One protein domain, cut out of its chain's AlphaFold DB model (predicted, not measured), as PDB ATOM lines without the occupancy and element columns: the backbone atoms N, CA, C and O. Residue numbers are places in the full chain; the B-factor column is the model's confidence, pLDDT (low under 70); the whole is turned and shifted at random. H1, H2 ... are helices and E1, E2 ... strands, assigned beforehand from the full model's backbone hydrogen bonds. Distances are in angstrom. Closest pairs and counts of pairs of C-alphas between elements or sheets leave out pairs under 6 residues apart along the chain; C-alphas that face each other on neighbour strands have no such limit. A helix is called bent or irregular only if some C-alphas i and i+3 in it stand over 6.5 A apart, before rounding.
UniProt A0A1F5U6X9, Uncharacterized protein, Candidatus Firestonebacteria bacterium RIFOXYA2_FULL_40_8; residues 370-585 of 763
ATOM      1  N   THR A 370    -112.288  65.757   8.008       72.06
ATOM      2  CA  THR A 370    -112.603  65.253   9.342       72.06
ATOM      3  C   THR A 370    -111.612  65.747  10.366       72.06
ATOM      4  O   THR A 370    -110.408  65.665  10.178       72.06
ATOM      5  N   TYR A 371    -112.141  66.261  11.470       81.62
ATOM      6  CA  TYR A 371    -111.330  66.730  12.574       81.62
ATOM      7  C   TYR A 371    -111.670  65.974  13.848       81.62
ATOM      8  O   TYR A 371    -112.795  66.060  14.350       81.62
ATOM      9  N   ASP A 372    -110.672  65.310  14.416       86.19
ATOM     10  CA  ASP A 372    -110.727  64.712  15.735       86.19
ATOM     11  C   ASP A 372    -109.663  65.345  16.656       86.19
ATOM     12  O   ASP A 372    -108.458  65.099  16.537       86.19
ATOM     13  N   PRO A 373    -110.082  66.119  17.674       84.00
ATOM     14  CA  PRO A 373    -109.175  66.730  18.637       84.00
ATOM     15  C   PRO A 373    -108.353  65.741  19.478       84.00
ATOM     16  O   PRO A 373    -107.429  66.186  20.174       84.00
ATOM     17  N   ALA A 374    -108.712  64.458  19.489       85.94
ATOM     18  CA  ALA A 374    -107.964  63.375  20.107       85.94
ATOM     19  C   ALA A 374    -107.033  62.660  19.115       85.94
ATOM     20  O   ALA A 374    -106.107  61.974  19.561       85.94
ATOM     21  N   ASN A 375    -107.207  62.837  17.807       89.31
ATOM     22  CA  ASN A 375    -106.352  62.217  16.812       89.31
ATOM     23  C   ASN A 375    -104.926  62.801  16.844       89.31
ATOM     24  O   ASN A 375    -104.702  63.996  17.091       89.31
ATOM     25  N   ILE A 376    -103.924  61.935  16.654       93.38
ATOM     26  CA  ILE A 376    -102.519  62.348  16.711       93.38
ATOM     27  C   ILE A 376    -102.088  63.149  15.478       93.38
ATOM     28  O   ILE A 376    -101.308  64.093  15.629       93.38
ATOM     29  N   GLN A 377    -102.601  62.815  14.292       91.69
ATOM     30  CA  GLN A 377    -102.382  63.566  13.060       91.69
ATOM     31  C   GLN A 377    -102.834  65.012  13.247       91.69
ATOM     32  O   GLN A 377    -102.032  65.932  13.088       91.69
ATOM     33  N   ASP A 378    -104.069  65.199  13.697       90.00
ATOM     34  CA  ASP A 378    -104.680  66.514  13.882       90.00
ATOM     35  C   ASP A 378    -103.992  67.318  14.975       90.00
ATOM     36  O   ASP A 378    -103.735  68.512  14.828       90.00
ATOM     37  N   THR A 379    -103.607  66.656  16.069       93.12
ATOM     38  CA  THR A 379    -102.836  67.297  17.138       93.12
ATOM     39  C   THR A 379    -101.483  67.793  16.631       93.12
ATOM     40  O   THR A 379    -101.081  68.918  16.932       93.12
ATOM     41  N   LEU A 380    -100.749  66.977  15.872       94.31
ATOM     42  CA  LEU A 380     -99.443  67.379  15.355       94.31
ATOM     43  C   LEU A 380     -99.565  68.406  14.225       94.31
ATOM     44  O   LEU A 380     -98.744  69.324  14.170       94.31
ATOM     45  N   HIS A 381    -100.601  68.325  13.392       90.88
ATOM     46  CA  HIS A 381    -100.933  69.373  12.435       90.88
ATOM     47  C   HIS A 381    -101.198  70.696  13.167       90.88
ATOM     48  O   HIS A 381    -100.495  71.676  12.921       90.88
ATOM     49  N   ASN A 382    -102.087  70.707  14.162       90.81
ATOM     50  CA  ASN A 382    -102.366  71.876  14.999       90.81
ATOM     51  C   ASN A 382    -101.100  72.445  15.643       90.81
ATOM     52  O   ASN A 382    -100.902  73.657  15.674       90.81
ATOM     53  N   LEU A 383    -100.200  71.599  16.141       94.31
ATOM     54  CA  LEU A 383     -98.921  72.060  16.677       94.31
ATOM     55  C   LEU A 383     -98.043  72.689  15.593       94.31
ATOM     56  O   LEU A 383     -97.479  73.756  15.838       94.31
ATOM     57  N   ARG A 384     -97.952  72.085  14.400       92.50
ATOM     58  CA  ARG A 384     -97.203  72.636  13.257       92.50
ATOM     59  C   ARG A 384     -97.631  74.072  12.968       92.50
ATOM     60  O   ARG A 384     -96.762  74.927  12.806       92.50
ATOM     61  N   ILE A 385     -98.938  74.320  12.907       88.50
ATOM     62  CA  ILE A 385     -99.484  75.615  12.495       88.50
ATOM     63  C   ILE A 385     -99.649  76.613  13.648       88.50
ATOM     64  O   ILE A 385     -99.414  77.806  13.464       88.50
ATOM     65  N   MET A 386    -100.004  76.156  14.851       92.44
ATOM     66  CA  MET A 386    -100.442  77.030  15.947       92.44
ATOM     67  C   MET A 386     -99.464  77.125  17.117       92.44
ATOM     68  O   MET A 386     -99.557  78.086  17.882       92.44
ATOM     69  N   ALA A 387     -98.508  76.202  17.291       95.00
ATOM     70  CA  ALA A 387     -97.658  76.212  18.491       95.00
ATOM     71  C   ALA A 387     -96.871  77.522  18.651       95.00
ATOM     72  O   ALA A 387     -96.737  78.024  19.770       95.00
ATOM     73  N   TRP A 388     -96.404  78.106  17.545       94.62
ATOM     74  CA  TRP A 388     -95.692  79.385  17.560       94.62
ATOM     75  C   TRP A 388     -96.575  80.542  18.050       94.62
ATOM     76  O   TRP A 388     -96.127  81.325  18.883       94.62
ATOM     77  N   THR A 389     -97.855  80.576  17.662       94.75
ATOM     78  CA  THR A 389     -98.824  81.610  18.079       94.75
ATOM     79  C   THR A 389     -99.039  81.651  19.597       94.75
ATOM     80  O   THR A 389     -99.306  82.699  20.182       94.75
ATOM     81  N   THR A 390     -98.841  80.522  20.294       96.31
ATOM     82  CA  THR A 390     -99.008  80.469  21.757       96.31
ATOM     83  C   THR A 390     -98.032  81.379  22.504       96.31
ATOM     84  O   THR A 390     -98.294  81.756  23.645       96.31
ATOM     85  N   LYS A 391     -96.898  81.740  21.890       95.19
ATOM     86  CA  LYS A 391     -95.862  82.588  22.498       95.19
ATOM     87  C   LYS A 391     -96.272  84.051  22.633       95.19
ATOM     88  O   LYS A 391     -95.701  84.743  23.472       95.19
ATOM     89  N   SER A 392     -97.260  84.496  21.865       95.38
ATOM     90  CA  SER A 392     -97.805  85.854  21.962       95.38
ATOM     91  C   SER A 392     -98.754  86.008  23.147       95.38
ATOM     92  O   SER A 392     -98.972  87.111  23.648       95.38
ATOM     93  N   LEU A 393     -99.235  84.888  23.694       96.06
ATOM     94  CA  LEU A 393     -99.992  84.851  24.937       96.06
ATOM     95  C   LEU A 393     -99.064  84.858  26.161       96.06
ATOM     96  O   LEU A 393     -97.972  84.288  26.162       96.06
ATOM     97  N   ALA A 394     -99.521  85.481  27.249       93.69
ATOM     98  CA  ALA A 394     -98.790  85.549  28.513       93.69
ATOM     99  C   ALA A 394     -99.362  84.591  29.571       93.69
ATOM    100  O   ALA A 394    -100.557  84.281  29.568       93.69
ATOM    101  N   GLY A 395     -98.501  84.166  30.500       94.69
ATOM    102  CA  GLY A 395     -98.889  83.481  31.736       94.69
ATOM    103  C   GLY A 395     -99.831  82.294  31.526       94.69
ATOM    104  O   GLY A 395     -99.569  81.400  30.721       94.69
ATOM    105  N   GLU A 396    -100.938  82.297  32.265       97.06
ATOM    106  CA  GLU A 396    -101.901  81.196  32.287       97.06
ATOM    107  C   GLU A 396    -102.637  81.007  30.953       97.06
ATOM    108  O   GLU A 396    -102.884  79.872  30.544       97.06
ATOM    109  N   LYS A 397    -102.901  82.093  30.206       97.31
ATOM    110  CA  LYS A 397    -103.515  82.003  28.868       97.31
ATOM    111  C   LYS A 397    -102.662  81.154  27.927       97.31
ATOM    112  O   LYS A 397    -103.188  80.287  27.235       97.31
ATOM    113  N   ARG A 398    -101.338  81.353  27.942       96.75
ATOM    114  CA  ARG A 398    -100.405  80.547  27.140       96.75
ATOM    115  C   ARG A 398    -100.424  79.080  27.550       96.75
ATOM    116  O   ARG A 398    -100.455  78.220  26.676       96.75
ATOM    117  N   LYS A 399    -100.398  78.789  28.856       97.06
ATOM    118  CA  LYS A 399    -100.418  77.405  29.354       97.06
ATOM    119  C   LYS A 399    -101.685  76.674  28.913       97.06
ATOM    120  O   LYS A 399    -101.575  75.583  28.363       97.06
ATOM    121  N   LYS A 400    -102.857  77.297  29.082       97.69
ATOM    122  CA  LYS A 400    -104.151  76.737  28.662       97.69
ATOM    123  C   LYS A 400    -104.234  76.541  27.150       97.69
ATOM    124  O   LYS A 400    -104.612  75.465  26.701       97.69
ATOM    125  N   ALA A 401    -103.818  77.540  26.370       96.75
ATOM    126  CA  ALA A 401    -103.794  77.446  24.913       96.75
ATOM    127  C   ALA A 401    -102.868  76.323  24.418       96.75
ATOM    128  O   ALA A 401    -103.273  75.519  23.585       96.75
ATOM    129  N   LEU A 402    -101.650  76.223  24.964       96.81
ATOM    130  CA  LEU A 402    -100.716  75.154  24.611       96.81
ATOM    131  C   LEU A 402    -101.269  73.777  24.997       96.81
ATOM    132  O   LEU A 402    -101.223  72.867  24.179       96.81
ATOM    133  N   ALA A 403    -101.817  73.638  26.209       96.31
ATOM    134  CA  ALA A 403    -102.427  72.392  26.669       96.31
ATOM    135  C   ALA A 403    -103.600  71.962  25.777       96.31
ATOM    136  O   ALA A 403    -103.709  70.778  25.462       96.31
ATOM    137  N   SER A 404    -104.422  72.920  25.331       94.88
ATOM    138  CA  SER A 404    -105.498  72.683  24.369       94.88
ATOM    139  C   SER A 404    -104.943  72.071  23.084       94.88
ATOM    140  O   SER A 404    -105.291  70.938  22.759       94.88
ATOM    141  N   ILE A 405    -104.024  72.748  22.390       94.19
ATOM    142  CA  ILE A 405    -103.541  72.286  21.077       94.19
ATOM    143  C   ILE A 405    -102.605  71.068  21.145       94.19
ATOM    144  O   ILE A 405    -102.321  70.475  20.113       94.19
ATOM    145  N   SER A 406    -102.116  70.680  22.331       95.62
ATOM    146  CA  SER A 406    -101.219  69.527  22.519       95.62
ATOM    147  C   SER A 406    -101.890  68.290  23.138       95.62
ATOM    148  O   SER A 406    -101.206  67.316  23.459       95.62
ATOM    149  N   ARG A 407    -103.205  68.320  23.381       93.38
ATOM    150  CA  ARG A 407    -103.931  67.306  24.176       93.38
ATOM    151  C   ARG A 407    -103.863  65.875  23.621       93.38
ATOM    152  O   ARG A 407    -103.833  64.931  24.410       93.38
ATOM    153  N   GLY A 408    -103.794  65.700  22.300       93.81
ATOM    154  CA  GLY A 408    -103.730  64.380  21.661       93.81
ATOM    155  C   GLY A 408    -102.325  63.774  21.585       93.81
ATOM    156  O   GLY A 408    -102.188  62.634  21.161       93.81
ATOM    157  N   LEU A 409    -101.266  64.450  22.062       96.56
ATOM    158  CA  LEU A 409     -99.892  63.913  22.009       96.56
ATOM    159  C   LEU A 409     -99.736  62.570  22.742       96.56
ATOM    160  O   LEU A 409     -98.875  61.761  22.392       96.56
ATOM    161  N   LYS A 410    -100.581  62.309  23.747       95.31
ATOM    162  CA  LYS A 410    -100.644  61.017  24.449       95.31
ATOM    163  C   LYS A 410    -101.017  59.851  23.520       95.31
ATOM    164  O   LYS A 410    -100.584  58.730  23.767       95.31
ATOM    165  N   ASN A 411    -101.728  60.134  22.428       96.00
ATOM    166  CA  ASN A 411    -102.193  59.164  21.439       96.00
ATOM    167  C   ASN A 411    -101.163  58.904  20.328       96.00
ATOM    168  O   ASN A 411    -101.448  58.166  19.389       96.00
ATOM    169  N   MET A 412     -99.940  59.438  20.440       96.69
ATOM    170  CA  MET A 412     -98.815  59.032  19.591       96.69
ATOM    171  C   MET A 412     -98.322  57.637  19.999       96.69
ATOM    172  O   MET A 412     -97.273  57.473  20.624       96.69
ATOM    173  N   VAL A 413     -99.106  56.604  19.723       96.62
ATOM    174  CA  VAL A 413     -98.825  55.202  20.063       96.62
ATOM    175  C   VAL A 413     -98.816  54.356  18.800       96.62
ATOM    176  O   VAL A 413     -99.422  54.731  17.806       96.62
ATOM    177  N   LYS A 414     -98.126  53.207  18.820       95.88
ATOM    178  CA  LYS A 414     -97.992  52.345  17.631       95.88
ATOM    179  C   LYS A 414     -99.355  51.920  17.063       95.88
ATOM    180  O   LYS A 414     -99.487  51.812  15.854       95.88
ATOM    181  N   SER A 415    -100.368  51.739  17.913       95.00
ATOM    182  CA  SER A 415    -101.726  51.371  17.495       95.00
ATOM    183  C   SER A 415    -102.458  52.449  16.689       95.00
ATOM    184  O   SER A 415    -103.427  52.096  16.021       95.00
ATOM    185  N   SER A 416    -101.992  53.702  16.687       94.19
ATOM    186  CA  SER A 416    -102.535  54.794  15.860       94.19
ATOM    187  C   SER A 416    -102.009  54.778  14.421       94.19
ATOM    188  O   SER A 416    -102.448  55.571  13.597       94.19
ATOM    189  N   TYR A 417    -101.067  53.885  14.101       95.00
ATOM    190  CA  TYR A 417    -100.416  53.837  12.794       95.00
ATOM    191  C   TYR A 417    -100.620  52.487  12.115       95.00
ATOM    192  O   TYR A 417    -100.567  51.430  12.751       95.00
ATOM    193  N   ASN A 418    -100.810  52.532  10.804       93.12
ATOM    194  CA  ASN A 418    -100.634  51.389   9.926       93.12
ATOM    195  C   ASN A 418     -99.142  51.203   9.640       93.12
ATOM    196  O   ASN A 418     -98.404  52.172   9.443       93.12
ATOM    197  N   VAL A 419     -98.702  49.945   9.625       93.75
ATOM    198  CA  VAL A 419     -97.345  49.570   9.221       93.75
ATOM    199  C   VAL A 419     -97.423  48.999   7.820       93.75
ATOM    200  O   VAL A 419     -97.971  47.918   7.617       93.75
ATOM    201  N   TYR A 420     -96.830  49.701   6.868       92.94
ATOM    202  CA  TYR A 420     -96.717  49.231   5.497       92.94
ATOM    203  C   TYR A 420     -95.333  48.643   5.265       92.94
ATOM    204  O   TYR A 420     -94.357  49.029   5.910       92.94
ATOM    205  N   THR A 421     -95.252  47.696   4.336       93.38
ATOM    206  CA  THR A 421     -93.989  47.103   3.893       93.38
ATOM    207  C   THR A 421     -93.904  47.246   2.385       93.38
ATOM    208  O   THR A 421     -94.708  46.659   1.666       93.38
ATOM    209  N   GLU A 422     -92.935  48.026   1.910       92.25
ATOM    210  CA  GLU A 422     -92.658  48.132   0.482       92.25
ATOM    211  C   GLU A 422     -92.126  46.772  -0.019       92.25
ATOM    212  O   GLU A 422     -91.178  46.233   0.564       92.25
ATOM    213  N   PRO A 423     -92.765  46.168  -1.035       90.06
ATOM    214  CA  PRO A 423     -92.566  44.761  -1.376       90.06
ATOM    215  C   PRO A 423     -91.219  44.408  -2.024       90.06
ATOM    216  O   PRO A 423     -90.819  43.241  -1.930       90.06
ATOM    217  N   GLU A 424     -90.535  45.350  -2.680       89.75
ATOM    218  CA  GLU A 424     -89.262  45.099  -3.375       89.75
ATOM    219  C   GLU A 424     -88.065  45.130  -2.417       89.75
ATOM    220  O   GLU A 424     -87.184  44.272  -2.474       89.75
ATOM    221  N   LEU A 425     -88.038  46.108  -1.513       91.88
ATOM    222  CA  LEU A 425     -86.960  46.347  -0.554       91.88
ATOM    223  C   LEU A 425     -87.259  45.774   0.830       91.88
ATOM    224  O   LEU A 425     -86.396  45.834   1.707       91.88
ATOM    225  N   ASN A 426     -88.480  45.276   1.054       94.06
ATOM    226  CA  ASN A 426     -88.978  44.836   2.359       94.06
ATOM    227  C   ASN A 426     -88.821  45.924   3.444       94.06
ATOM    228  O   ASN A 426     -88.583  45.643   4.621       94.06
ATOM    229  N   SER A 427     -88.896  47.191   3.032       94.31
ATOM    230  CA  SER A 427     -88.678  48.344   3.903       94.31
ATOM    231  C   SER A 427     -89.995  48.801   4.512       94.31
ATOM    232  O   SER A 427     -91.004  48.921   3.818       94.31
ATOM    233  N   ARG A 428     -89.994  49.053   5.824       96.06
ATOM    234  CA  ARG A 428     -91.202  49.424   6.567       96.06
ATOM    235  C   ARG A 428     -91.331  50.929   6.742       96.06
ATOM    236  O   ARG A 428     -90.359  51.595   7.105       96.06
ATOM    237  N   TYR A 429     -92.547  51.429   6.574       96.38
ATOM    238  CA  TYR A 429     -92.924  52.809   6.860       96.38
ATOM    239  C   TYR A 429     -94.272  52.861   7.578       96.38
ATOM    240  O   TYR A 429     -94.995  51.863   7.644       96.38
ATOM    241  N   LEU A 430     -94.576  54.016   8.163       95.44
ATOM    242  CA  LEU A 430     -95.822  54.250   8.884       95.44
ATOM    243  C   LEU A 430     -96.685  55.278   8.159       95.44
ATOM    244  O   LEU A 430     -96.160  56.229   7.578       95.44
ATOM    245  N   ALA A 431     -97.997  55.097   8.272       93.25
ATOM    246  CA  ALA A 431     -98.977  56.157   8.074       93.25
ATOM    247  C   ALA A 431     -99.993  56.124   9.215       93.25
ATOM    248  O   ALA A 431    -100.231  55.069   9.808       93.25
ATOM    249  N   GLU A 432    -100.556  57.273   9.561       92.75
ATOM    250  CA  GLU A 432    -101.604  57.354  10.577       92.75
ATOM    251  C   GLU A 432    -102.912  56.738  10.030       92.75
ATOM    252  O   GLU A 432    -103.168  56.776   8.827       92.75
ATOM    253  N   LYS A 433    -103.685  56.057  10.886       90.06
ATOM    254  CA  LYS A 433    -104.812  55.188  10.483       90.06
ATOM    255  C   LYS A 433    -106.069  55.904   9.997       90.06
ATOM    256  O   LYS A 433    -106.964  55.240   9.486       90.06
ATOM    257  N   THR A 434    -106.175  57.194  10.257       85.31
ATOM    258  CA  THR A 434    -107.376  58.006  10.043       85.31
ATOM    259  C   THR A 434    -107.180  59.063   8.968       85.31
ATOM    260  O   THR A 434    -108.053  59.899   8.780       85.31
ATOM    261  N   ILE A 435    -106.067  59.009   8.231       84.12
ATOM    262  CA  ILE A 435    -105.871  59.828   7.034       84.12
ATOM    263  C   ILE A 435    -107.100  59.669   6.114       84.12
ATOM    264  O   ILE A 435    -107.447  58.548   5.730       84.12
ATOM    265  N   PHE A 436    -107.759  60.786   5.782       75.12
ATOM    266  CA  PHE A 436    -109.009  60.844   5.007       75.12
ATOM    267  C   PHE A 436    -110.190  60.061   5.588       75.12
ATOM    268  O   PHE A 436    -111.042  59.594   4.828       75.12
ATOM    269  N   ASP A 437    -110.229  59.846   6.904       69.88
ATOM    270  CA  ASP A 437    -111.246  59.018   7.567       69.88
ATOM    271  C   ASP A 437    -111.282  57.558   7.069       69.88
ATOM    272  O   ASP A 437    -112.154  56.750   7.413       69.88
ATOM    273  N   ASN A 438    -110.291  57.181   6.261       62.53
ATOM    274  CA  ASN A 438    -110.234  55.900   5.604       62.53
ATOM    275  C   ASN A 438    -109.465  54.930   6.495       62.53
ATOM    276  O   ASN A 438    -108.239  54.949   6.568       62.53
ATOM    277  N   LYS A 439    -110.190  54.008   7.132       63.97
ATOM    278  CA  LYS A 439    -109.599  52.915   7.925       63.97
ATOM    279  C   LYS A 439    -108.899  51.846   7.060       63.97
ATOM    280  O   LYS A 439    -108.537  50.788   7.576       63.97
ATOM    281  N   GLY A 440    -108.754  52.090   5.755       66.12
ATOM    282  CA  GLY A 440    -108.227  51.171   4.753       66.12
ATOM    283  C   GLY A 440    -106.836  51.522   4.211       66.12
ATOM    284  O   GLY A 440    -106.001  52.160   4.853       66.12
ATOM    285  N   LEU A 441    -106.568  51.021   3.006       72.88
ATOM    286  CA  LEU A 441    -105.320  51.222   2.275       72.88
ATOM    287  C   LEU A 441    -105.307  52.622   1.646       72.88
ATOM    288  O   LEU A 441    -105.925  52.843   0.608       72.88
ATOM    289  N   VAL A 442    -104.588  53.554   2.272       82.19
ATOM    290  CA  VAL A 442    -104.244  54.855   1.686       82.19
ATOM    291  C   VAL A 442    -102.823  54.766   1.141       82.19
ATOM    292  O   VAL A 442    -101.902  54.402   1.868       82.19
ATOM    293  N   ASP A 443    -102.638  55.070  -0.141       84.31
ATOM    294  CA  ASP A 443    -101.315  55.117  -0.775       84.31
ATOM    295  C   ASP A 443    -100.865  56.533  -1.130       84.31
ATOM    296  O   ASP A 443     -99.752  56.691  -1.624       84.31
ATOM    297  N   TYR A 444    -101.737  57.516  -0.937       87.38
ATOM    298  CA  TYR A 444    -101.612  58.872  -1.441       87.38
ATOM    299  C   TYR A 444    -101.499  59.881  -0.290       87.38
ATOM    300  O   TYR A 444    -101.998  59.615   0.804       87.38
ATOM    301  N   ASP A 445    -100.813  61.000  -0.527       88.25
ATOM    302  CA  ASP A 445    -100.528  62.064   0.446       88.25
ATOM    303  C   ASP A 445     -99.796  61.603   1.722       88.25
ATOM    304  O   ASP A 445     -99.772  62.262   2.762       88.25
ATOM    305  N   LEU A 446     -99.144  60.448   1.697       91.25
ATOM    306  CA  LEU A 446     -98.503  59.924   2.902       91.25
ATOM    307  C   LEU A 446     -97.296  60.774   3.333       91.25
ATOM    308  O   LEU A 446     -97.060  60.966   4.526       91.25
ATOM    309  N   GLU A 447     -96.544  61.318   2.382       92.25
ATOM    310  CA  GLU A 447     -95.496  62.314   2.610       92.25
ATOM    311  C   GLU A 447     -96.056  63.587   3.244       92.25
ATOM    312  O   GLU A 447     -95.415  64.201   4.099       92.25
ATOM    313  N   TRP A 448     -97.276  63.947   2.855       89.81
ATOM    314  CA  TRP A 448     -97.949  65.142   3.312       89.81
ATOM    315  C   TRP A 448     -98.227  65.067   4.813       89.81
ATOM    316  O   TRP A 448     -97.697  65.860   5.607       89.81
ATOM    317  N   TYR A 449     -98.984  64.049   5.221       91.88
ATOM    318  CA  TYR A 449     -99.371  63.830   6.611       91.88
ATOM    319  C   TYR A 449     -98.167  63.501   7.495       91.88
ATOM    320  O   TYR A 449     -98.043  64.048   8.599       91.88
ATOM    321  N   ASN A 450     -97.220  62.697   7.002       95.62
ATOM    322  CA  ASN A 450     -95.979  62.419   7.725       95.62
ATOM    323  C   ASN A 450     -95.159  63.702   7.933       95.62
ATOM    324  O   ASN A 450     -94.526  63.874   8.980       95.62
ATOM    325  N   GLY A 451     -95.173  64.621   6.965       95.38
ATOM    326  CA  GLY A 451     -94.449  65.889   7.014       95.38
ATOM    327  C   GLY A 451     -95.017  66.799   8.089       95.38
ATOM    328  O   GLY A 451     -94.280  67.306   8.941       95.38
ATOM    329  N   MET A 452     -96.349  66.902   8.133       92.62
ATOM    330  CA  MET A 452     -97.068  67.610   9.192       92.62
ATOM    331  C   MET A 452     -96.719  67.079  10.581       92.62
ATOM    332  O   MET A 452     -96.446  67.873  11.481       92.62
ATOM    333  N   GLN A 453     -96.683  65.754  10.759       96.12
ATOM    334  CA  GLN A 453     -96.383  65.143  12.052       96.12
ATOM    335  C   GLN A 453     -94.973  65.483  12.541       96.12
ATOM    336  O   GLN A 453     -94.790  65.963  13.665       96.12
ATOM    337  N   LEU A 454     -93.970  65.285  11.681       97.69
ATOM    338  CA  LEU A 454     -92.575  65.593  11.999       97.69
ATOM    339  C   LEU A 454     -92.382  67.086  12.291       97.69
ATOM    340  O   LEU A 454     -91.677  67.461  13.235       97.69
ATOM    341  N   ARG A 455     -93.061  67.947  11.530       96.06
ATOM    342  CA  ARG A 455     -93.036  69.389  11.751       96.06
ATOM    343  C   ARG A 455     -93.716  69.785  13.063       96.06
ATOM    344  O   ARG A 455     -93.187  70.630  13.786       96.06
ATOM    345  N   GLY A 456     -94.848  69.169  13.392       96.19
ATOM    346  CA  GLY A 456     -95.586  69.389  14.635       96.19
ATOM    347  C   GLY A 456     -94.768  69.046  15.875       96.19
ATOM    348  O   GLY A 456     -94.746  69.815  16.838       96.19
ATOM    349  N   LEU A 457     -94.006  67.949  15.824       98.00
ATOM    350  CA  LEU A 457     -93.068  67.576  16.886       98.00
ATOM    351  C   LEU A 457     -92.002  68.650  17.103       98.00
ATOM    352  O   LEU A 457     -91.722  69.015  18.246       98.00
ATOM    353  N   TRP A 458     -91.434  69.194  16.022       97.56
ATOM    354  CA  TRP A 458     -90.475  70.293  16.130       97.56
ATOM    355  C   TRP A 458     -91.123  71.563  16.688       97.56
ATOM    356  O   TRP A 458     -90.542  72.226  17.547       97.56
ATOM    357  N   ALA A 459     -92.339  71.890  16.257       96.62
ATOM    358  CA  ALA A 459     -93.040  73.073  16.735       96.62
ATOM    359  C   ALA A 459     -93.346  72.972  18.242       96.62
ATOM    360  O   ALA A 459     -93.134  73.934  18.984       96.62
ATOM    361  N   TYR A 460     -93.741  71.790  18.726       97.69
ATOM    362  CA  TYR A 460     -93.906  71.527  20.157       97.69
ATOM    363  C   TYR A 460     -92.578  71.585  20.920       97.69
ATOM    364  O   TYR A 460     -92.508  72.177  21.996       97.69
ATOM    365  N   TYR A 461     -91.510  71.036  20.342       97.25
ATOM    366  CA  TYR A 461     -90.159  71.106  20.894       97.25
ATOM    367  C   TYR A 461     -89.653  72.542  21.064       97.25
ATOM    368  O   TYR A 461     -89.056  72.873  22.091       97.25
ATOM    369  N   PHE A 462     -89.881  73.394  20.066       95.88
ATOM    370  CA  PHE A 462     -89.303  74.732  20.016       95.88
ATOM    371  C   PHE A 462     -90.190  75.796  20.684       95.88
ATOM    372  O   PHE A 462     -89.705  76.594  21.488       95.88
ATOM    373  N   PHE A 463     -91.496  75.800  20.405       95.69
ATOM    374  CA  PHE A 463     -92.435  76.807  20.919       95.69
ATOM    375  C   PHE A 463     -93.239  76.341  22.146       95.69
ATOM    376  O   PHE A 463     -93.715  77.174  22.931       95.69
ATOM    377  N   GLY A 464     -93.362  75.025  22.333       95.31
ATOM    378  CA  GLY A 464     -94.124  74.397  23.409       95.31
ATOM    379  C   GLY A 464     -93.304  74.082  24.665       95.31
ATOM    380  O   GLY A 464     -92.506  74.896  25.142       95.31
ATOM    381  N   ASP A 465     -93.554  72.902  25.237       95.00
ATOM    382  CA  ASP A 465     -92.843  72.374  26.404       95.00
ATOM    383  C   ASP A 465     -91.673  71.499  25.941       95.00
ATOM    384  O   ASP A 465     -91.817  70.300  25.684       95.00
ATOM    385  N   ARG A 466     -90.490  72.118  25.838       94.31
ATOM    386  CA  ARG A 466     -89.273  71.469  25.330       94.31
ATOM    387  C   ARG A 466     -88.916  70.194  26.096       94.31
ATOM    388  O   ARG A 466     -88.507  69.222  25.470       94.31
ATOM    389  N   LYS A 467     -89.078  70.164  27.427       95.38
ATOM    390  CA  LYS A 467     -88.734  68.982  28.236       95.38
ATOM    391  C   LYS A 467     -89.652  67.815  27.876       95.38
ATOM    392  O   LYS A 467     -89.167  66.750  27.504       95.38
ATOM    393  N   LYS A 468     -90.970  68.042  27.893       97.38
ATOM    394  CA  LYS A 468     -91.948  67.011  27.510       97.38
ATOM    395  C   LYS A 468     -91.779  66.563  26.060       97.38
ATOM    396  O   LYS A 468     -91.962  65.384  25.773       97.38
ATOM    397  N   ALA A 469     -91.431  67.480  25.159       97.75
ATOM    398  CA  ALA A 469     -91.161  67.159  23.764       97.75
ATOM    399  C   ALA A 469     -89.942  66.238  23.613       97.75
ATOM    400  O   ALA A 469     -90.037  65.235  22.912       97.75
ATOM    401  N   ILE A 470     -88.828  66.525  24.299       97.69
ATOM    402  CA  ILE A 470     -87.631  65.664  24.305       97.69
ATOM    403  C   ILE A 470     -87.986  64.255  24.779       97.69
ATOM    404  O   ILE A 470     -87.633  63.275  24.123       97.69
ATOM    405  N   ASP A 471     -88.710  64.160  25.893       98.06
ATOM    406  CA  ASP A 471     -89.108  62.876  26.466       98.06
ATOM    407  C   ASP A 471     -90.030  62.098  25.515       98.06
ATOM    408  O   ASP A 471     -89.872  60.888  25.338       98.06
ATOM    409  N   LEU A 472     -90.972  62.786  24.861       98.06
ATOM    410  CA  LEU A 472     -91.842  62.193  23.847       98.06
ATOM    411  C   LEU A 472     -91.034  61.685  22.646       98.06
ATOM    412  O   LEU A 472     -91.172  60.522  22.284       98.06
ATOM    413  N   ILE A 473     -90.166  62.518  22.068       98.25
ATOM    414  CA  ILE A 473     -89.348  62.178  20.893       98.25
ATOM    415  C   ILE A 473     -88.489  60.942  21.171       98.25
ATOM    416  O   ILE A 473     -88.473  60.012  20.368       98.25
ATOM    417  N   LYS A 474     -87.832  60.883  22.339       97.81
ATOM    418  CA  LYS A 474     -87.035  59.718  22.747       97.81
ATOM    419  C   LYS A 474     -87.886  58.451  22.852       97.81
ATOM    420  O   LYS A 474     -87.514  57.426  22.291       97.81
ATOM    421  N   ARG A 475     -89.046  58.520  23.518       97.94
ATOM    422  CA  ARG A 475     -89.953  57.364  23.672       97.94
ATOM    423  C   ARG A 475     -90.604  56.917  22.366       97.94
ATOM    424  O   ARG A 475     -91.017  55.766  22.263       97.94
ATOM    425  N   LYS A 476     -90.765  57.819  21.395       97.94
ATOM    426  CA  LYS A 476     -91.472  57.567  20.130       97.94
ATOM    427  C   LYS A 476     -90.529  57.476  18.929       97.94
ATOM    428  O   LYS A 476     -90.986  57.592  17.794       97.94
ATOM    429  N   LYS A 477     -89.238  57.213  19.166       97.81
ATOM    430  CA  LYS A 477     -88.208  57.113  18.122       97.81
ATOM    431  C   LYS A 477     -88.582  56.133  17.006       97.81
ATOM    432  O   LYS A 477     -88.431  56.475  15.841       97.81
ATOM    433  N   ASP A 478     -89.146  54.973  17.344       97.94
ATOM    434  CA  ASP A 478     -89.607  53.987  16.355       97.94
ATOM    435  C   ASP A 478     -90.662  54.557  15.399       97.94
ATOM    436  O   ASP A 478     -90.605  54.312  14.197       97.94
ATOM    437  N   ILE A 479     -91.616  55.331  15.933       98.38
ATOM    438  CA  ILE A 479     -92.675  55.949  15.130       98.38
ATOM    439  C   ILE A 479     -92.060  57.017  14.227       98.38
ATOM    440  O   ILE A 479     -92.274  56.996  13.021       98.38
ATOM    441  N   ILE A 480     -91.219  57.894  14.782       98.56
ATOM    442  CA  ILE A 480     -90.528  58.955  14.030       98.56
ATOM    443  C   ILE A 480     -89.687  58.369  12.887       98.56
ATOM    444  O   ILE A 480     -89.742  58.867  11.765       98.56
ATOM    445  N   ASN A 481     -88.954  57.284  13.145       98.25
ATOM    446  CA  ASN A 481     -88.193  56.571  12.122       98.25
ATOM    447  C   ASN A 481     -89.109  55.963  11.054       98.25
ATOM    448  O   ASN A 481     -88.793  56.039   9.870       98.25
ATOM    449  N   GLY A 482     -90.252  55.404  11.453       97.94
ATOM    450  CA  GLY A 482     -91.263  54.891  10.535       97.94
ATOM    451  C   GLY A 482     -91.857  55.959   9.610       97.94
ATOM    452  O   GLY A 482     -92.029  55.692   8.423       97.94
ATOM    453  N   LEU A 483     -92.094  57.174  10.120       98.12
ATOM    454  CA  LEU A 483     -92.525  58.331   9.320       98.12
ATOM    455  C   LEU A 483     -91.404  58.800   8.375       98.12
ATOM    456  O   LEU A 483     -91.637  59.022   7.190       98.12
ATOM    457  N   LEU A 484     -90.163  58.900   8.875       98.38
ATOM    458  CA  LEU A 484     -88.991  59.266   8.067       98.38
ATOM    459  C   LEU A 484     -88.733  58.264   6.929       98.38
ATOM    460  O   LEU A 484     -88.281  58.643   5.847       98.38
ATOM    461  N   ASN A 485     -88.986  56.976   7.169       98.06
ATOM    462  CA  ASN A 485     -88.721  55.928   6.192       98.06
ATOM    463  C   ASN A 485     -89.533  56.100   4.909       98.06
ATOM    464  O   ASN A 485     -89.012  55.749   3.856       98.06
ATOM    465  N   TYR A 486     -90.726  56.703   4.959       97.50
ATOM    466  CA  TYR A 486     -91.480  57.018   3.744       97.50
ATOM    467  C   TYR A 486     -90.622  57.820   2.750       97.50
ATOM    468  O   TYR A 486     -90.434  57.411   1.605       97.50
ATOM    469  N   TYR A 487     -89.978  58.896   3.210       97.81
ATOM    470  CA  TYR A 487     -89.115  59.721   2.356       97.81
ATOM    471  C   TYR A 487     -87.872  58.975   1.877       97.81
ATOM    472  O   TYR A 487     -87.395  59.224   0.775       97.81
ATOM    473  N   LYS A 488     -87.330  58.051   2.677       97.81
ATOM    474  CA  LYS A 488     -86.184  57.226   2.264       97.81
ATOM    475  C   LYS A 488     -86.553  56.199   1.191       97.81
ATOM    476  O   LYS A 488     -85.669  55.831   0.419       97.81
ATOM    477  N   ILE A 489     -87.808  55.743   1.179       97.38
ATOM    478  CA  ILE A 489     -88.330  54.697   0.291       97.38
ATOM    479  C   ILE A 489     -88.856  55.281  -1.021       97.38
ATOM    480  O   ILE A 489     -88.601  54.714  -2.078       97.38
ATOM    481  N   PHE A 490     -89.557  56.412  -0.980       95.88
ATOM    482  CA  PHE A 490     -90.269  56.945  -2.148       95.88
ATOM    483  C   PHE A 490     -89.639  58.219  -2.727       95.88
ATOM    484  O   PHE A 490     -90.261  58.892  -3.542       95.88
ATOM    485  N   SER A 491     -88.404  58.572  -2.342       95.44
ATOM    486  CA  SER A 491     -87.661  59.671  -2.985       95.44
ATOM    487  C   SER A 491     -86.986  59.245  -4.276       95.44
ATOM    488  O   SER A 491     -86.223  58.280  -4.314       95.44
ATOM    489  N   ASP A 492     -87.229  60.003  -5.334       90.94
ATOM    490  CA  ASP A 492     -86.802  59.664  -6.680       90.94
ATOM    491  C   ASP A 492     -85.514  60.382  -7.114       90.94
ATOM    492  O   ASP A 492     -85.213  61.505  -6.700       90.94
ATOM    493  N   TRP A 493     -84.748  59.720  -7.985       96.00
ATOM    494  CA  TRP A 493     -83.531  60.263  -8.579       96.00
ATOM    495  C   TRP A 493     -83.821  61.506  -9.413       96.00
ATOM    496  O   TRP A 493     -83.149  62.517  -9.245       96.00
ATOM    497  N   SER A 494     -84.817  61.438 -10.298       92.75
ATOM    498  CA  SER A 494     -84.994  62.447 -11.343       92.75
ATOM    499  C   SER A 494     -85.604  63.755 -10.827       92.75
ATOM    500  O   SER A 494     -85.258  64.829 -11.324       92.75
ATOM    501  N   THR A 495     -86.464  63.670  -9.803       90.69
ATOM    502  CA  THR A 495     -87.104  64.829  -9.166       90.69
ATOM    503  C   THR A 495     -86.319  65.367  -7.976       90.69
ATOM    504  O   THR A 495     -86.512  66.518  -7.616       90.69
ATOM    505  N   LEU A 496     -85.431  64.577  -7.361       95.31
ATOM    506  CA  LEU A 496     -84.794  64.895  -6.072       95.31
ATOM    507  C   LEU A 496     -85.780  64.991  -4.886       95.31
ATOM    508  O   LEU A 496     -85.402  65.478  -3.819       95.31
ATOM    509  N   ALA A 497     -87.021  64.529  -5.045       93.25
ATOM    510  CA  ALA A 497     -88.084  64.641  -4.046       93.25
ATOM    511  C   ALA A 497     -88.866  63.328  -3.886       93.25
ATOM    512  O   ALA A 497     -88.734  62.407  -4.697       93.25
ATOM    513  N   CYS A 498     -89.668  63.245  -2.824       93.44
ATOM    514  CA  CYS A 498     -90.565  62.122  -2.569       93.44
ATOM    515  C   CYS A 498     -91.810  62.150  -3.458       93.44
ATOM    516  O   CYS A 498     -92.306  63.209  -3.845       93.44
ATOM    517  N   TRP A 499     -92.304  60.959  -3.777       90.56
ATOM    518  CA  TRP A 499     -93.595  60.769  -4.422       90.56
ATOM    519  C   TRP A 499     -94.727  60.903  -3.415       90.56
ATOM    520  O   TRP A 499     -94.535  60.568  -2.251       90.56
ATOM    521  N   SER A 500     -95.871  61.397  -3.883       87.75
ATOM    522  CA  SER A 500     -97.081  61.546  -3.070       87.75
ATOM    523  C   SER A 500     -97.880  60.258  -3.011       87.75
ATOM    524  O   SER A 500     -98.461  59.895  -1.995       87.75
ATOM    525  N   SER A 501     -97.851  59.505  -4.111       86.44
ATOM    526  CA  SER A 501     -98.334  58.132  -4.148       86.44
ATOM    527  C   SER A 501     -97.184  57.148  -3.932       86.44
ATOM    528  O   SER A 501     -96.194  57.172  -4.667       86.44
ATOM    529  N   ALA A 502     -97.361  56.190  -3.020       88.38
ATOM    530  CA  ALA A 502     -96.462  55.046  -2.845       88.38
ATOM    531  C   ALA A 502     -96.396  54.138  -4.094       88.38
ATOM    532  O   ALA A 502     -95.441  53.380  -4.266       88.38
ATOM    533  N   ARG A 503     -97.391  54.231  -4.990       82.62
ATOM    534  CA  ARG A 503     -97.411  53.575  -6.309       82.62
ATOM    535  C   ARG A 503     -96.668  54.378  -7.388       82.62
ATOM    536  O   ARG A 503     -96.661  53.974  -8.545       82.62
ATOM    537  N   GLY A 504     -96.107  55.538  -7.037       79.25
ATOM    538  CA  GLY A 504     -95.469  56.460  -7.974       79.25
ATOM    539  C   GLY A 504     -96.410  56.987  -9.050       79.25
ATOM    540  O   GLY A 504     -95.987  57.287 -10.163       79.25
ATOM    541  N   ILE A 505     -97.706  57.077  -8.730       76.38
ATOM    542  CA  ILE A 505     -98.690  57.645  -9.649       76.38
ATOM    543  C   ILE A 505     -98.401  59.124  -9.825       76.38
ATOM    544  O   ILE A 505     -98.361  59.556 -10.970       76.38
ATOM    545  N   ILE A 506     -98.173  59.823  -8.706       78.19
ATOM    546  CA  ILE A 506     -98.136  61.278  -8.585       78.19
ATOM    547  C   ILE A 506     -97.147  61.767  -7.518       78.19
ATOM    548  O   ILE A 506     -96.983  61.136  -6.476       78.19
ATOM    549  N   THR A 507     -96.497  62.902  -7.789       81.75
ATOM    550  CA  THR A 507     -95.857  63.777  -6.795       81.75
ATOM    551  C   THR A 507     -96.495  65.159  -6.913       81.75
ATOM    552  O   THR A 507     -96.641  65.652  -8.037       81.75
ATOM    553  N   MET A 508     -96.937  65.719  -5.787       79.75
ATOM    554  CA  MET A 508     -97.527  67.049  -5.681       79.75
ATOM    555  C   MET A 508     -96.573  68.037  -5.001       79.75
ATOM    556  O   MET A 508     -95.927  67.713  -4.004       79.75
ATOM    557  N   VAL A 509     -96.458  69.257  -5.540       79.69
ATOM    558  CA  VAL A 509     -95.561  70.292  -4.983       79.69
ATOM    559  C   VAL A 509     -95.946  70.671  -3.557       79.69
ATOM    560  O   VAL A 509     -95.062  70.851  -2.719       79.69
ATOM    561  N   ASP A 510     -97.240  70.794  -3.273       77.00
ATOM    562  CA  ASP A 510     -97.733  71.089  -1.933       77.00
ATOM    563  C   ASP A 510     -97.352  69.967  -0.964       77.00
ATOM    564  O   ASP A 510     -96.651  70.257   0.001       77.00
ATOM    565  N   GLY A 511     -97.641  68.697  -1.263       84.75
ATOM    566  CA  GLY A 511     -97.202  67.541  -0.468       84.75
ATOM    567  C   GLY A 511     -95.688  67.529  -0.197       84.75
ATOM    568  O   GLY A 511     -95.235  67.334   0.942       84.75
ATOM    569  N   VAL A 512     -94.875  67.871  -1.202       87.62
ATOM    570  CA  VAL A 512     -93.414  68.010  -1.054       87.62
ATOM    571  C   VAL A 512     -93.028  69.195  -0.156       87.62
ATOM    572  O   VAL A 512     -92.044  69.089   0.581       87.62
ATOM    573  N   ASN A 513     -93.786  70.295  -0.129       87.44
ATOM    574  CA  ASN A 513     -93.547  71.399   0.808       87.44
ATOM    575  C   ASN A 513     -93.690  70.929   2.264       87.44
ATOM    576  O   ASN A 513     -92.807  71.183   3.082       87.44
ATOM    577  N   TYR A 514     -94.746  70.183   2.599       89.50
ATOM    578  CA  TYR A 514     -94.918  69.647   3.959       89.50
ATOM    579  C   TYR A 514     -93.862  68.602   4.306       89.50
ATOM    580  O   TYR A 514     -93.375  68.571   5.439       89.50
ATOM    581  N   SER A 515     -93.471  67.784   3.327       93.19
ATOM    582  CA  SER A 515     -92.343  66.860   3.456       93.19
ATOM    583  C   SER A 515     -91.076  67.615   3.840       93.19
ATOM    584  O   SER A 515     -90.441  67.306   4.850       93.19
ATOM    585  N   TRP A 516     -90.742  68.662   3.085       94.19
ATOM    586  CA  TRP A 516     -89.592  69.523   3.340       94.19
ATOM    587  C   TRP A 516     -89.657  70.144   4.735       94.19
ATOM    588  O   TRP A 516     -88.683  70.061   5.479       94.19
ATOM    589  N   GLU A 517     -90.804  70.675   5.157       92.88
ATOM    590  CA  GLU A 517     -90.982  71.242   6.500       92.88
ATOM    591  C   GLU A 517     -90.803  70.215   7.619       92.88
ATOM    592  O   GLU A 517     -90.192  70.512   8.656       92.88
ATOM    593  N   GLY A 518     -91.333  69.008   7.421       95.81
ATOM    594  CA  GLY A 518     -91.160  67.886   8.331       95.81
ATOM    595  C   GLY A 518     -89.691  67.508   8.474       95.81
ATOM    596  O   GLY A 518     -89.190  67.373   9.593       95.81
ATOM    597  N   ILE A 519     -88.969  67.426   7.353       97.44
ATOM    598  CA  ILE A 519     -87.533  67.143   7.331       97.44
ATOM    599  C   ILE A 519     -86.716  68.296   7.940       97.44
ATOM    600  O   ILE A 519     -85.784  68.016   8.693       97.44
ATOM    601  N   VAL A 520     -87.079  69.568   7.728       96.50
ATOM    602  CA  VAL A 520     -86.479  70.722   8.433       96.50
ATOM    603  C   VAL A 520     -86.653  70.574   9.946       96.50
ATOM    604  O   VAL A 520     -85.695  70.741  10.706       96.50
ATOM    605  N   GLY A 521     -87.865  70.246  10.403       96.44
ATOM    606  CA  GLY A 521     -88.157  70.040  11.820       96.44
ATOM    607  C   GLY A 521     -87.337  68.899  12.424       96.44
ATOM    608  O   GLY A 521     -86.705  69.065  13.471       96.44
ATOM    609  N   LEU A 522     -87.285  67.762  11.730       97.69
ATOM    610  CA  LEU A 522     -86.519  66.596  12.155       97.69
ATOM    611  C   LEU A 522     -85.007  66.859  12.153       97.69
ATOM    612  O   LEU A 522     -84.310  66.419  13.069       97.69
ATOM    613  N   ASN A 523     -84.498  67.613  11.179       97.62
ATOM    614  CA  ASN A 523     -83.099  68.033  11.127       97.62
ATOM    615  C   ASN A 523     -82.716  68.868  12.356       97.62
ATOM    616  O   ASN A 523     -81.739  68.560  13.038       97.62
ATOM    617  N   ARG A 524     -83.539  69.859  12.709       96.19
ATOM    618  CA  ARG A 524     -83.336  70.696  13.902       96.19
ATOM    619  C   ARG A 524     -83.382  69.873  15.194       96.19
ATOM    620  O   ARG A 524     -82.498  70.020  16.034       96.19
ATOM    621  N   ILE A 525     -84.372  68.986  15.344       96.88
ATOM    622  CA  ILE A 525     -84.478  68.091  16.513       96.88
ATOM    623  C   ILE A 525     -83.234  67.207  16.627       96.88
ATOM    624  O   ILE A 525     -82.637  67.114  17.697       96.88
ATOM    625  N   SER A 526     -82.853  66.536  15.541       97.12
ATOM    626  CA  SER A 526     -81.741  65.581  15.544       97.12
ATOM    627  C   SER A 526     -80.392  66.258  15.776       97.12
ATOM    628  O   SER A 526     -79.575  65.709  16.516       97.12
ATOM    629  N   ARG A 527     -80.184  67.475  15.254       94.44
ATOM    630  CA  ARG A 527     -79.033  68.322  15.599       94.44
ATOM    631  C   ARG A 527     -78.969  68.572  17.104       94.44
ATOM    632  O   ARG A 527     -77.952  68.282  17.727       94.44
ATOM    633  N   ASP A 528     -80.051  69.086  17.687       92.94
ATOM    634  CA  ASP A 528     -80.083  69.488  19.095       92.94
ATOM    635  C   ASP A 528     -80.023  68.286  20.059       92.94
ATOM    636  O   ASP A 528     -79.556  68.420  21.189       92.94
ATOM    637  N   LEU A 529     -80.491  67.109  19.632       95.25
ATOM    638  CA  LEU A 529     -80.425  65.856  20.395       95.25
ATOM    639  C   LEU A 529     -79.157  65.033  20.127       95.25
ATOM    640  O   LEU A 529     -79.021  63.944  20.684       95.25
ATOM    641  N   ASN A 530     -78.243  65.537  19.293       95.50
ATOM    642  CA  ASN A 530     -77.034  64.837  18.861       95.50
ATOM    643  C   ASN A 530     -77.310  63.448  18.233       95.50
ATOM    644  O   ASN A 530     -76.499  62.528  18.332       95.50
ATOM    645  N   ASP A 531     -78.454  63.288  17.561       97.12
ATOM    646  CA  ASP A 531     -78.773  62.103  16.762       97.12
ATOM    647  C   ASP A 531     -78.108  62.239  15.386       97.12
ATOM    648  O   ASP A 531     -78.699  62.724  14.417       97.12
ATOM    649  N   LYS A 532     -76.826  61.861  15.324       96.69
ATOM    650  CA  LYS A 532     -75.982  62.041  14.135       96.69
ATOM    651  C   LYS A 532     -76.572  61.386  12.885       96.69
ATOM    652  O   LYS A 532     -76.543  61.991  11.818       96.69
ATOM    653  N   GLU A 533     -77.098  60.170  13.002       97.12
ATOM    654  CA  GLU A 533     -77.626  59.438  11.851       97.12
ATOM    655  C   GLU A 533     -78.870  60.119  11.271       97.12
ATOM    656  O   GLU A 533     -78.936  60.351  10.062       97.12
ATOM    657  N   THR A 534     -79.828  60.481  12.127       97.88
ATOM    658  CA  THR A 534     -81.053  61.168  11.703       97.88
ATOM    659  C   THR A 534     -80.739  62.556  11.151       97.88
ATOM    660  O   THR A 534     -81.325  62.970  10.149       97.88
ATOM    661  N   TYR A 535     -79.772  63.255  11.747       97.38
ATOM    662  CA  TYR A 535     -79.299  64.544  11.254       97.38
ATOM    663  C   TYR A 535     -78.719  64.438   9.845       97.38
ATOM    664  O   TYR A 535     -79.083  65.215   8.966       97.38
ATOM    665  N   GLU A 536     -77.828  63.478   9.598       97.56
ATOM    666  CA  GLU A 536     -77.178  63.346   8.294       97.56
ATOM    667  C   GLU A 536     -78.182  62.954   7.205       97.56
ATOM    668  O   GLU A 536     -78.181  63.555   6.132       97.56
ATOM    669  N   TRP A 537     -79.098  62.024   7.498       98.25
ATOM    670  CA  TRP A 537     -80.176  61.659   6.574       98.25
ATOM    671  C   TRP A 537     -81.126  62.818   6.280       98.25
ATOM    672  O   TRP A 537     -81.441  63.066   5.118       98.25
ATOM    673  N   SER A 538     -81.578  63.533   7.312       98.06
ATOM    674  CA  SER A 538     -82.467  64.684   7.124       98.06
ATOM    675  C   SER A 538     -81.769  65.818   6.374       98.06
ATOM    676  O   SER A 538     -82.381  66.398   5.490       98.06
ATOM    677  N   SER A 539     -80.483  66.081   6.631       97.94
ATOM    678  CA  SER A 539     -79.693  67.078   5.889       97.94
ATOM    679  C   SER A 539     -79.606  66.730   4.404       97.94
ATOM    680  O   SER A 539     -79.808  67.583   3.543       97.94
ATOM    681  N   TYR A 540     -79.339  65.459   4.103       98.50
ATOM    682  CA  TYR A 540     -79.224  64.965   2.737       98.50
ATOM    683  C   TYR A 540     -80.555  65.009   1.969       98.50
ATOM    684  O   TYR A 540     -80.592  65.527   0.851       98.50
ATOM    685  N   LEU A 541     -81.658  64.555   2.576       97.94
ATOM    686  CA  LEU A 541     -82.994  64.663   1.978       97.94
ATOM    687  C   LEU A 541     -83.392  66.129   1.777       97.94
ATOM    688  O   LEU A 541     -83.884  66.500   0.713       97.94
ATOM    689  N   LEU A 542     -83.117  66.975   2.770       96.81
ATOM    690  CA  LEU A 542     -83.449  68.391   2.729       96.81
ATOM    691  C   LEU A 542     -82.715  69.132   1.614       96.81
ATOM    692  O   LEU A 542     -83.320  69.953   0.928       96.81
ATOM    693  N   ALA A 543     -81.428  68.847   1.415       97.69
ATOM    694  CA  ALA A 543     -80.642  69.457   0.350       97.69
ATOM    695  C   ALA A 543     -81.240  69.146  -1.036       97.69
ATOM    696  O   ALA A 543     -81.392  70.053  -1.857       97.69
ATOM    697  N   LYS A 544     -81.656  67.889  -1.257       97.56
ATOM    698  CA  LYS A 544     -82.321  67.427  -2.486       97.56
ATOM    699  C   LYS A 544     -83.701  68.076  -2.672       97.56
ATOM    700  O   LYS A 544     -83.934  68.717  -3.697       97.56
ATOM    701  N   MET A 545     -84.562  68.032  -1.652       95.06
ATOM    702  CA  MET A 545     -85.900  68.643  -1.690       95.06
ATOM    703  C   MET A 545     -85.855  70.169  -1.866       95.06
ATOM    704  O   MET A 545     -86.706  70.733  -2.544       95.06
ATOM    705  N   SER A 546     -84.848  70.854  -1.317       94.62
ATOM    706  CA  SER A 546     -84.703  72.309  -1.486       94.62
ATOM    707  C   SER A 546     -84.418  72.691  -2.943       94.62
ATOM    708  O   SER A 546     -84.961  73.676  -3.435       94.62
ATOM    709  N   ALA A 547     -83.622  71.891  -3.666       94.25
ATOM    710  CA  ALA A 547     -83.390  72.094  -5.099       94.25
ATOM    711  C   ALA A 547     -84.668  71.869  -5.930       94.25
ATOM    712  O   ALA A 547     -84.921  72.598  -6.894       94.25
ATOM    713  N   PHE A 548     -85.493  70.895  -5.530       91.94
ATOM    714  CA  PHE A 548     -86.812  70.668  -6.119       91.94
ATOM    715  C   PHE A 548     -87.756  71.850  -5.885       91.94
ATOM    716  O   PHE A 548     -88.285  72.392  -6.850       91.94
ATOM    717  N   ILE A 549     -87.913  72.307  -4.639       88.19
ATOM    718  CA  ILE A 549     -88.790  73.442  -4.308       88.19
ATOM    719  C   ILE A 549     -88.327  74.698  -5.041       88.19
ATOM    720  O   ILE A 549     -89.136  75.378  -5.663       88.19
ATOM    721  N   PHE A 550     -87.023  74.986  -5.056       88.69
ATOM    722  CA  PHE A 550     -86.494  76.106  -5.832       88.69
ATOM    723  C   PHE A 550     -86.864  76.003  -7.317       88.69
ATOM    724  O   PHE A 550     -87.304  76.987  -7.915       88.69
ATOM    725  N   SER A 551     -86.729  74.813  -7.907       86.69
ATOM    726  CA  SER A 551     -87.117  74.564  -9.298       86.69
ATOM    727  C   SER A 551     -88.611  74.772  -9.528       86.69
ATOM    728  O   SER A 551     -88.981  75.420 -10.505       86.69
ATOM    729  N   ALA A 552     -89.457  74.307  -8.606       80.38
ATOM    730  CA  ALA A 552     -90.903  74.494  -8.668       80.38
ATOM    731  C   ALA A 552     -91.310  75.973  -8.626       80.38
ATOM    732  O   ALA A 552     -92.191  76.412  -9.359       80.38
ATOM    733  N   TRP A 553     -90.585  76.784  -7.856       77.56
ATOM    734  CA  TRP A 553     -90.809  78.226  -7.769       77.56
ATOM    735  C   TRP A 553     -90.169  79.043  -8.897       77.56
ATOM    736  O   TRP A 553     -90.467  80.236  -9.041       77.56
ATOM    737  N   THR A 554     -89.348  78.432  -9.754       77.69
ATOM    738  CA  THR A 554     -88.635  79.107 -10.854       77.69
ATOM    739  C   THR A 554     -88.953  78.558 -12.250       77.69
ATOM    740  O   THR A 554     -88.026  78.364 -13.037       77.69
ATOM    741  N   PRO A 555     -90.238  78.365 -12.625       66.81
ATOM    742  CA  PRO A 555     -90.609  77.889 -13.945       66.81
ATOM    743  C   PRO A 555     -89.987  78.694 -15.076       66.81
ATOM    744  O   PRO A 555     -89.719  79.902 -14.973       66.81
ATOM    745  N   ASP A 556     -89.793  77.996 -16.182       59.00
ATOM    746  CA  ASP A 556     -89.217  78.565 -17.375       59.00
ATOM    747  C   ASP A 556     -90.191  79.501 -18.078       59.00
ATOM    748  O   ASP A 556     -91.076  79.065 -18.795       59.00
ATOM    749  N   GLY A 557     -90.004  80.815 -17.917       46.00
ATOM    750  CA  GLY A 557     -90.827  81.829 -18.584       46.00
ATOM    751  C   GLY A 557     -90.884  81.720 -20.118       46.00
ATOM    752  O   GLY A 557     -91.763  82.335 -20.718       46.00
ATOM    753  N   LYS A 558     -89.986  80.948 -20.755       40.56
ATOM    754  CA  LYS A 558     -90.015  80.650 -22.200       40.56
ATOM    755  C   LYS A 558     -90.783  79.374 -22.550       40.56
ATOM    756  O   LYS A 558     -91.362  79.301 -23.629       40.56
ATOM    757  N   ASN A 559     -90.853  78.407 -21.642       42.62
ATOM    758  CA  ASN A 559     -91.761  77.276 -21.753       42.62
ATOM    759  C   ASN A 559     -92.983  77.577 -20.888       42.62
ATOM    760  O   ASN A 559     -93.022  77.229 -19.711       42.62
ATOM    761  N   LYS A 560     -94.026  78.162 -21.486       40.41
ATOM    762  CA  LYS A 560     -95.352  78.240 -20.839       40.41
ATOM    763  C   LYS A 560     -95.880  76.851 -20.413       40.41
ATOM    764  O   LYS A 560     -96.788  76.784 -19.594       40.41
ATOM    765  N   ASP A 561     -95.264  75.776 -20.913       37.19
ATOM    766  CA  ASP A 561     -95.527  74.378 -20.557       37.19
ATOM    767  C   ASP A 561     -94.618  73.823 -19.434       37.19
ATOM    768  O   ASP A 561     -94.715  72.662 -19.065       37.19
ATOM    769  N   LEU A 562     -93.693  74.617 -18.891       36.81
ATOM    770  CA  LEU A 562     -92.863  74.280 -17.722       36.81
ATOM    771  C   LEU A 562     -93.206  75.190 -16.537       36.81
ATOM    772  O   LEU A 562     -92.366  75.424 -15.670       36.81
ATOM    773  N   THR A 563     -94.437  75.715 -16.478       35.94
ATOM    774  CA  THR A 563     -95.017  76.131 -15.196       35.94
ATOM    775  C   THR A 563     -95.142  74.880 -14.340       35.94
ATOM    776  O   THR A 563     -95.945  74.000 -14.628       35.94
ATOM    777  N   VAL A 564     -94.245  74.761 -13.365       39.78
ATOM    778  CA  VAL A 564     -94.060  73.591 -12.510       39.78
ATOM    779  C   VAL A 564     -95.199  73.530 -11.484       39.78
ATOM    780  O   VAL A 564     -94.980  73.713 -10.295       39.78
ATOM    781  N   ASP A 565     -96.415  73.259 -11.953       38.53
ATOM    782  CA  ASP A 565     -97.513  72.765 -11.123       38.53
ATOM    783  C   ASP A 565     -97.422  71.239 -11.141       38.53
ATOM    784  O   ASP A 565     -98.233  70.566 -11.764       38.53
ATOM    785  N   LEU A 566     -96.374  70.674 -10.525       44.72
ATOM    786  CA  LEU A 566     -96.156  69.223 -10.501       44.72
ATOM    787  C   LEU A 566     -97.298  68.588  -9.723       44.72
ATOM    788  O   LEU A 566     -97.222  68.470  -8.515       44.72
ATOM    789  N   VAL A 567     -98.360  68.217 -10.411       38.56
ATOM    790  CA  VAL A 567     -99.310  67.188 -10.017       38.56
ATOM    791  C   VAL A 567     -99.031  66.105 -11.048       38.56
ATOM    792  O   VAL A 567     -99.463  66.202 -12.186       38.56
ATOM    793  N   PHE A 568     -98.188  65.119 -10.757       43.94
ATOM    794  CA  PHE A 568     -97.987  64.059 -11.750       43.94
ATOM    795  C   PHE A 568     -99.187  63.118 -11.791       43.94
ATOM    796  O   PHE A 568     -99.066  62.001 -11.343       43.94
ATOM    797  N   GLU A 569    -100.371  63.487 -12.260       37.47
ATOM    798  CA  GLU A 569    -101.436  62.483 -12.356       37.47
ATOM    799  C   GLU A 569    -101.085  61.441 -13.428       37.47
ATOM    800  O   GLU A 569    -100.874  61.765 -14.597       37.47
ATOM    801  N   ARG A 570    -100.985  60.167 -13.021       38.75
ATOM    802  CA  ARG A 570    -100.666  59.031 -13.905       38.75
ATOM    803  C   ARG A 570     -99.369  59.234 -14.715       38.75
ATOM    804  O   ARG A 570     -99.306  58.900 -15.895       38.75
ATOM    805  N   GLY A 571     -98.312  59.780 -14.104       39.22
ATOM    806  CA  GLY A 571     -96.995  59.945 -14.754       39.22
ATOM    807  C   GLY A 571     -96.917  60.974 -15.881       39.22
ATOM    808  O   GLY A 571     -95.877  61.073 -16.544       39.22
ATOM    809  N   GLY A 572     -97.989  61.726 -16.121       34.91
ATOM    810  CA  GLY A 572     -97.966  62.953 -16.912       34.91
ATOM    811  C   GLY A 572     -97.680  64.151 -16.012       34.91
ATOM    812  O   GLY A 572     -98.096  64.160 -14.866       34.91
ATOM    813  N   LEU A 573     -96.954  65.152 -16.513       35.66
ATOM    814  CA  LEU A 573     -96.827  66.452 -15.852       35.66
ATOM    815  C   LEU A 573     -98.201  67.149 -15.909       35.66
ATOM    816  O   LEU A 573     -98.693  67.407 -17.007       35.66
ATOM    817  N   ASN A 574     -98.840  67.447 -14.777       39.06
ATOM    818  CA  ASN A 574     -99.913  68.440 -14.766       39.06
ATOM    819  C   ASN A 574     -99.270  69.821 -14.910       39.06
ATOM    820  O   ASN A 574     -98.205  70.101 -14.375       39.06
ATOM    821  N   ILE A 575     -99.900  70.658 -15.712       37.53
ATOM    822  CA  ILE A 575     -99.648  72.090 -15.753       37.53
ATOM    823  C   ILE A 575    -101.045  72.653 -15.617       37.53
ATOM    824  O   ILE A 575    -101.715  72.980 -16.600       37.53
ATOM    825  N   SER A 576    -101.547  72.673 -14.393       37.91
ATOM    826  CA  SER A 576    -102.715  73.487 -14.140       37.91
ATOM    827  C   SER A 576    -102.272  74.923 -14.392       37.91
ATOM    828  O   SER A 576    -101.209  75.353 -13.973       37.91
ATOM    829  N   LYS A 577    -103.046  75.698 -15.148       37.97
ATOM    830  CA  LYS A 577    -102.775  77.142 -15.268       37.97
ATOM    831  C   LYS A 577    -103.190  77.901 -14.002       37.97
ATOM    832  O   LYS A 577    -102.981  79.111 -13.925       37.97
ATOM    833  N   HIS A 578    -103.785  77.204 -13.035       37.88
ATOM    834  CA  HIS A 578    -104.492  77.772 -11.895       37.88
ATOM    835  C   HIS A 578    -103.953  77.289 -10.533       37.88
ATOM    836  O   HIS A 578    -104.442  77.765  -9.520       37.88
ATOM    837  N   LEU A 579    -102.935  76.410 -10.463       45.16
ATOM    838  CA  LEU A 579    -102.438  75.824  -9.202       45.16
ATOM    839  C   LEU A 579    -101.110  76.407  -8.685       45.16
ATOM    840  O   LEU A 579    -100.589  75.899  -7.692       45.16
ATOM    841  N   ASN A 580    -100.659  77.574  -9.170       43.38
ATOM    842  CA  ASN A 580     -99.762  78.423  -8.354       43.38
ATOM    843  C   ASN A 580    -100.356  78.655  -6.938       43.38
ATOM    844  O   ASN A 580     -99.629  78.925  -5.981       43.38
ATOM    845  N   GLU A 581    -101.682  78.512  -6.813       45.25
ATOM    846  CA  GLU A 581    -102.454  78.478  -5.577       45.25
ATOM    847  C   GLU A 581    -101.981  77.367  -4.625       45.25
ATOM    848  O   GLU A 581    -101.804  77.640  -3.443       45.25
ATOM    849  N   GLY A 582    -101.664  76.169  -5.134       49.66
ATOM    850  CA  GLY A 582    -101.121  75.041  -4.368       49.66
ATOM    851  C   GLY A 582     -99.684  75.260  -3.877       49.66
ATOM    852  O   GLY A 582     -99.293  74.836  -2.793       49.66
ATOM    853  N   ILE A 583     -98.875  76.003  -4.634       56.69
ATOM    854  CA  ILE A 583     -97.492  76.283  -4.227       56.69
ATOM    855  C   ILE A 583     -97.466  77.210  -2.998       56.69
ATOM    856  O   ILE A 583     -96.640  77.043  -2.095       56.69
ATOM    857  N   MET A 584     -98.398  78.166  -2.943       61.97
ATOM    858  CA  MET A 584     -98.610  78.998  -1.761       61.97
ATOM    859  C   MET A 584     -99.403  78.291  -0.667       61.97
ATOM    860  O   MET A 584     -99.295  78.709   0.484       61.97
ATOM    861  N   SER A 585    -100.156  77.232  -0.983       56.06
ATOM    862  CA  SER A 585    -101.175  76.704  -0.076       56.06
ATOM    863  C   SER A 585    -100.677  75.991   1.176       56.06
ATOM    864  O   SER A 585    -101.444  75.532   2.019       56.06
TER     865      SER A 585
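AT A GLANCE: This is residues 370 to 585 of the 763 residues of an uncharacterized protein of Candidatus Firestonebacteria bacterium RIFOXYA2_FULL_40_8 (UniProt A0A1F5U6X9). A small hairpin of two strands, E1 and E2, packs on H7 at one side of a helical body, in which H5, H8 and H9 form a row and H1 crosses H5 on its other side. H2, H3 and H4 lie at the H1 end of this body, and H3 and the unnamed stretch 554 to 579 lie at opposite ends of the longest axis. The printed part has 216 residues with ten named helices and two named strands, in the order H1 H2 H3 H4 E1 E2 H5 H6 H7 H8 H9 H10; the sheet is antiparallel and the class is mostly helix. The whole is compact, with a radius of gyration of the C-alphas of 17.5 A and spans of 55 by 41 by 36 A.

IN THESE COORDINATES: Find C-alpha 417 at (-100.416, 53.837, 12.794); from there E1 runs to residue 422, and E2 returns over residues 427 to 432. H7, residues 477 to 490, is 20.4 A long; H5, residues 446 to 463, 25.4 A; H8, residues 509 to 528, 28.6 A. The longest helix, H9, residues 532 to 553, runs 31.0 A to C-alpha 553 at (-90.809, 78.226, -7.769). Look earlier for H1 at 376 to 386, H2 at 388 to 392, H3 at 395 to 405 and H4 at 407 to 411, which is irregular: C-alphas 407 and 410 are 7.1 A apart. H6 is 466 to 475 and H10 is 580 to 584.

HOW THE PARTS SIT: In the hairpin E1 and E2, see N 418 and O 431 at 2.8 A, within hydrogen-bond range. The closest C-alphas of E2 and H7 are Tyr 429 and Gly 482, 4.5 A. H5, H7 and H8 form an up-and-down bundle, each helix running against the one before it. The hub, H5, touches H8 at Gly 451 and Gly 518, C-alphas 4.1 A apart, with a steep tilt of 40 degrees. H5 touches H1 at C-alphas 456 and 384, 3.9 A. H8 and H9 are a helical hairpin at a shallow tilt of 30 degrees, closest at C-alphas 526 and 535, 5.0 A. Every O i to N i+4 pair is within hydrogen-bond range in H1, H3, H5, H6, H8, H9 and H10; H7 has 8 of 10, H2 0 of 1 with 2 of 2 O i to N i+3 pairs, and H4 0 of 1 with 1 of 2.

THE WHOLE: The C-alphas farthest apart, Glu 396 and Lys 558, are 55.8 A apart. The printed part has no cut; the long links are E2 to H5, H7 to H8 and H9 to H10. Expect pLDDT under 70 at residues 437 to 440 and 555 to 585.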